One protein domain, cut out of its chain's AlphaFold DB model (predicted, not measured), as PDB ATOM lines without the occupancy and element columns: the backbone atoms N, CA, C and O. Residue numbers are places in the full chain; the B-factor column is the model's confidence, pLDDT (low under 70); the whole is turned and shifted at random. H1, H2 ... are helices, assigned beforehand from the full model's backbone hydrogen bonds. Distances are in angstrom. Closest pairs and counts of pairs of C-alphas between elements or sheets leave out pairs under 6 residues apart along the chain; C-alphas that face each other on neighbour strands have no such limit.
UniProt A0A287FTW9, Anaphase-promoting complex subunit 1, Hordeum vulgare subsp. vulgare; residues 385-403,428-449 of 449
ATOM      1  N   SER A 385     138.450 169.280 192.927       85.00
ATOM      2  CA  SER A 385     138.141 170.625 192.426       85.00
ATOM      3  C   SER A 385     137.132 171.328 193.350       85.00
ATOM      4  O   SER A 385     136.403 170.675 194.097       85.00
ATOM      5  N   TYR A 386     137.069 172.662 193.320       87.19
ATOM      6  CA  TYR A 386     136.040 173.392 194.079       87.19
ATOM      7  C   TYR A 386     134.623 173.168 193.529       87.19
ATOM      8  O   TYR A 386     133.663 173.396 194.257       87.19
ATOM      9  N   SER A 387     134.483 172.703 192.282       86.81
ATOM     10  CA  SER A 387     133.188 172.306 191.718       86.81
ATOM     11  C   SER A 387     132.670 171.012 192.349       86.81
ATOM     12  O   SER A 387     131.484 170.915 192.650       86.81
ATOM     13  N   ASP A 388     133.562 170.041 192.567       83.12
ATOM     14  CA  ASP A 388     133.202 168.716 193.090       83.12
ATOM     15  C   ASP A 388     133.079 168.718 194.622       83.12
ATOM     16  O   ASP A 388     132.202 168.071 195.187       83.12
ATOM     17  N   ASP A 389     133.948 169.471 195.301       82.94
ATOM     18  CA  ASP A 389     133.960 169.592 196.759       82.94
ATOM     19  C   ASP A 389     134.050 171.076 197.154       82.94
ATOM     20  O   ASP A 389     135.142 171.561 197.419       82.94
ATOM     21  N   PRO A 390     132.962 171.859 197.194       81.19
ATOM     22  CA  PRO A 390     133.050 173.300 197.460       81.19
ATOM     23  C   PRO A 390     133.585 173.627 198.862       81.19
ATOM     24  O   PRO A 390     134.341 174.582 199.031       81.19
ATOM     25  N   ILE A 391     133.240 172.814 199.862       77.25
ATOM     26  CA  ILE A 391     133.543 173.082 201.277       77.25
ATOM     27  C   ILE A 391     134.865 172.421 201.699       77.25
ATOM     28  O   ILE A 391     135.530 172.881 202.622       77.25
ATOM     29  N   GLY A 392     135.314 171.380 200.991       72.19
ATOM     30  CA  GLY A 392     136.489 170.601 201.386       72.19
ATOM     31  C   GLY A 392     136.145 169.463 202.342       72.19
ATOM     32  O   GLY A 392     137.050 168.826 202.870       72.19
ATOM     33  N   CYS A 393     134.859 169.215 202.604       66.94
ATOM     34  CA  CYS A 393     134.420 168.219 203.577       66.94
ATOM     35  C   CYS A 393     134.800 166.804 203.145       66.94
ATOM     36  O   CYS A 393     135.190 166.012 203.992       66.94
ATOM     37  N   GLN A 394     134.742 166.489 201.847       64.25
ATOM     38  CA  GLN A 394     135.179 165.178 201.354       64.25
ATOM     39  C   GLN A 394     136.691 165.022 201.526       64.25
ATOM     40  O   GLN A 394     137.165 163.991 201.995       64.25
ATOM     41  N   SER A 395     137.433 166.092 201.251       61.59
ATOM     42  CA  SER A 395     138.885 166.165 201.438       61.59
ATOM     43  C   SER A 395     139.314 166.055 202.917       61.59
ATOM     44  O   SER A 395     140.380 165.525 203.220       61.59
ATOM     45  N   LEU A 396     138.508 166.581 203.848       60.84
ATOM     46  CA  LEU A 396     138.785 166.594 205.293       60.84
ATOM     47  C   LEU A 396     138.330 165.312 205.997       60.84
ATOM     48  O   LEU A 396     139.089 164.762 206.789       60.84
ATOM     49  N   LEU A 397     137.125 164.815 205.694       59.31
ATOM     50  CA  LEU A 397     136.607 163.555 206.240       59.31
ATOM     51  C   LEU A 397     137.509 162.384 205.860       59.31
ATOM     52  O   LEU A 397     137.771 161.511 206.676       59.31
ATOM     53  N   SER A 398     138.029 162.396 204.639       57.88
ATOM     54  CA  SER A 398     138.936 161.365 204.152       57.88
ATOM     55  C   SER A 398     140.307 161.412 204.854       57.88
ATOM     56  O   SER A 398     140.815 160.366 205.255       57.88
ATOM     57  N   ARG A 399     140.868 162.602 205.126       60.03
ATOM     58  CA  ARG A 399     142.089 162.761 205.951       60.03
ATOM     59  C   ARG A 399     141.895 162.314 207.400       60.03
ATOM     60  O   ARG A 399     142.747 161.606 207.924       60.03
ATOM     61  N   ALA A 400     140.772 162.676 208.016       55.81
ATOM     62  CA  ALA A 400     140.441 162.239 209.372       55.81
ATOM     63  C   ALA A 400     140.262 160.711 209.452       55.81
ATOM     64  O   ALA A 400     140.692 160.089 210.415       55.81
ATOM     65  N   MET A 401     139.683 160.085 208.421       57.41
ATOM     66  CA  MET A 401     139.572 158.624 208.341       57.41
ATOM     67  C   MET A 401     140.942 157.938 208.211       57.41
ATOM     68  O   MET A 401     141.136 156.878 208.799       57.41
ATOM     69  N   HIS A 402     141.904 158.549 207.507       56.28
ATOM     70  CA  HIS A 402     143.281 158.043 207.451       56.28
ATOM     71  C   HIS A 402     143.976 158.127 208.820       56.28
ATOM     72  O   HIS A 402     144.567 157.147 209.261       56.28
ATOM     73  N   GLU A 403     143.847 159.250 209.538       55.47
ATOM     74  CA  GLU A 403     144.405 159.396 210.895       55.47
ATOM     75  C   GLU A 403     143.787 158.412 211.901       55.47
ATOM     76  O   GLU A 403     144.487 157.904 212.773       55.47
ATOM     77  N   GLN A 428     136.211 153.944 196.301       66.56
ATOM     78  CA  GLN A 428     135.306 155.024 196.689       66.56
ATOM     79  C   GLN A 428     136.067 156.048 197.525       66.56
ATOM     80  O   GLN A 428     135.933 157.245 197.290       66.56
ATOM     81  N   LEU A 429     136.952 155.591 198.409       68.38
ATOM     82  CA  LEU A 429     137.809 156.451 199.216       68.38
ATOM     83  C   LEU A 429     138.785 157.256 198.331       68.38
ATOM     84  O   LEU A 429     138.807 158.481 198.394       68.38
ATOM     85  N   VAL A 430     139.518 156.613 197.420       70.06
ATOM     86  CA  VAL A 430     140.471 157.268 196.502       70.06
ATOM     87  C   VAL A 430     139.769 158.266 195.583       70.06
ATOM     88  O   VAL A 430     140.293 159.360 195.362       70.06
ATOM     89  N   SER A 431     138.553 157.954 195.125       68.69
ATOM     90  CA  SER A 431     137.741 158.888 194.337       68.69
ATOM     91  C   SER A 431     137.329 160.146 195.117       68.69
ATOM     92  O   SER A 431     137.159 161.199 194.509       68.69
ATOM     93  N   THR A 432     137.248 160.074 196.454       68.31
ATOM     94  CA  THR A 432     137.016 161.252 197.313       68.31
ATOM     95  C   THR A 432     138.278 162.080 197.572       68.31
ATOM     96  O   THR A 432     138.165 163.259 197.903       68.31
ATOM     97  N   PHE A 433     139.477 161.505 197.398       66.25
ATOM     98  CA  PHE A 433     140.756 162.208 197.569       66.25
ATOM     99  C   PHE A 433     141.255 162.871 196.292       66.25
ATOM    100  O   PHE A 433     141.872 163.934 196.327       66.25
ATOM    101  N   SER A 434     141.101 162.196 195.159       69.00
ATOM    102  CA  SER A 434     141.780 162.573 193.931       69.00
ATOM    103  C   SER A 434     140.925 162.218 192.734       69.00
ATOM    104  O   SER A 434     140.674 161.051 192.457       69.00
ATOM    105  N   ALA A 435     140.573 163.233 191.949       70.38
ATOM    106  CA  ALA A 435     139.962 163.039 190.641       70.38
ATOM    107  C   ALA A 435     141.001 162.694 189.549       70.38
ATOM    108  O   ALA A 435     140.723 162.870 188.366       70.38
ATOM    109  N   ASN A 436     142.220 162.269 189.911       77.25
ATOM    110  CA  ASN A 436     143.229 161.876 188.930       77.25
ATOM    111  C   ASN A 436     142.895 160.477 188.369       77.25
ATOM    112  O   ASN A 436     142.917 159.509 189.137       77.25
ATOM    113  N   PRO A 437     142.644 160.335 187.050       80.50
ATOM    114  CA  PRO A 437     142.253 159.059 186.450       80.50
ATOM    115  C   PRO A 437     143.264 157.938 186.690       80.50
ATOM    116  O   PRO A 437     142.868 156.790 186.854       80.50
ATOM    117  N   SER A 438     144.558 158.269 186.752       83.94
ATOM    118  CA  SER A 438     145.623 157.286 186.984       83.94
ATOM    119  C   SER A 438     145.558 156.668 188.383       83.94
ATOM    120  O   SER A 438     145.660 155.452 188.517       83.94
ATOM    121  N   LEU A 439     145.315 157.479 189.418       80.56
ATOM    122  CA  LEU A 439     145.196 157.013 190.803       80.56
ATOM    123  C   LEU A 439     143.902 156.226 191.023       80.56
ATOM    124  O   LEU A 439     143.914 155.210 191.708       80.56
ATOM    125  N   ILE A 440     142.805 156.661 190.400       80.12
ATOM    126  CA  ILE A 440     141.533 155.929 190.445       80.12
ATOM    127  C   ILE A 440     141.665 154.583 189.721       80.12
ATOM    128  O   ILE A 440     141.171 153.573 190.214       80.12
ATOM    129  N   ALA A 441     142.328 154.551 188.562       83.69
ATOM    130  CA  ALA A 441     142.583 153.312 187.830       83.69
ATOM    131  C   ALA A 441     143.505 152.370 188.613       83.69
ATOM    132  O   ALA A 441     143.260 151.168 188.637       83.69
ATOM    133  N   PHE A 442     144.526 152.907 189.287       83.81
ATOM    134  CA  PHE A 442     145.403 152.127 190.156       83.81
ATOM    135  C   PHE A 442     144.639 151.505 191.330       83.81
ATOM    136  O   PHE A 442     144.775 150.309 191.559       83.81
ATOM    137  N   ALA A 443     143.797 152.275 192.026       81.38
ATOM    138  CA  ALA A 443     142.973 151.749 193.118       81.38
ATOM    139  C   ALA A 443     142.070 150.599 192.635       81.38
ATOM    140  O   ALA A 443     142.142 149.496 193.172       81.38
ATOM    141  N   LYS A 444     141.363 150.808 191.517       80.56
ATOM    142  CA  LYS A 444     140.502 149.787 190.895       80.56
ATOM    143  C   LYS A 444     141.230 148.499 190.538       80.56
ATOM    144  O   LYS A 444     140.683 147.415 190.681       80.56
ATOM    145  N   LEU A 445     142.445 148.608 190.007       83.62
ATOM    146  CA  LEU A 445     143.180 147.453 189.493       83.62
ATOM    147  C   LEU A 445     144.011 146.741 190.564       83.62
ATOM    148  O   LEU A 445     144.223 145.537 190.452       83.62
ATOM    149  N   CYS A 446     144.515 147.470 191.559       79.50
ATOM    150  CA  CYS A 446     145.500 146.961 192.514       79.50
ATOM    151  C   CYS A 446     144.992 146.899 193.962       79.50
ATOM    152  O   CYS A 446     145.651 146.273 194.786       79.50
ATOM    153  N   CYS A 447     143.876 147.555 194.293       69.50
ATOM    154  CA  CYS A 447     143.322 147.593 195.651       69.50
ATOM    155  C   CYS A 447     141.962 146.885 195.792       69.50
ATOM    156  O   CYS A 447     141.564 146.608 196.920       69.50
ATOM    157  N   GLU A 448     141.257 146.569 194.695       61.69
ATOM    158  CA  GLU A 448     140.051 145.711 194.713       61.69
ATOM    159  C   GLU A 448     140.363 144.196 194.605       61.69
ATOM    160  O   GLU A 448     139.427 143.397 194.524       61.69
ATOM    161  N   SER A 449     141.642 143.784 194.612       48.97
ATOM    162  CA  SER A 449     142.080 142.373 194.527       48.97
ATOM    163  C   SER A 449     142.194 141.667 195.872       48.97
ATOM    164  O   SER A 449     142.897 142.230 196.747       48.97
TER     165      SER A 449
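This is residues 385 to 403 and 428 to 449 of the 449 residues of the protein "Anaphase-promoting complex subunit 1" of Hordeum vulgare subsp. vulgare (UniProt A0A287FTW9). Three short helices form a flat, loosely joined chain of parts: H2 sits in the middle, H1 meets it crosswise on one side, and H3 folds back beside it on the other as a helical hairpin. H1 and H3 are apart, and an unnamed stretch, residues 385 to 392, leads into H1. The printed part has 41 residues, with three named helices in the order H1, H2, H3 and no named strand; the class is all helix. It is only just loose, close to compact, with a radius of gyration of the C-alphas of 11.0 A and spans of 32 by 24 by 10 A.

H1, residues 393 to 403, touches H2, residues 428 to 433, with the C-alphas of Ser 395 and Phe 433 closest at 5.8 A. Their lines are about perpendicular, at 74 degrees. H2 also touches H3, residues 437 to 446; their closest C-alphas are those of Ser 431 and Ile 440, 6.2 A apart. H2 and H3 form a hairpin and run opposite ways at a shallow tilt of 34.8 degrees, only just short of steep. In H2 and H3 every O i to N i+4 pair is within hydrogen-bond range; in H1 6 of 7 are.

H1 begins at C-alpha 393 (134.420, 168.219, 203.577) and is 15.2 A long from first to last C-alpha. H2 begins at C-alpha 428 (135.306, 155.024, 196.689) and has six residues. H3 is 13.9 A long and ends at C-alpha 446 (145.500, 146.961, 192.514).

The C-alphas of Ile 391 and Ser 449, the two farthest apart, are 32.6 A from each other. Residues 404 to 427 are not printed, and C-alphas 403 and 428 are 17.4 A apart across the cut. The link from H2 to H3 is tight. Mean pLDDT of the printed part is 71.6; 20 residues are under 70, among them 393 to 403.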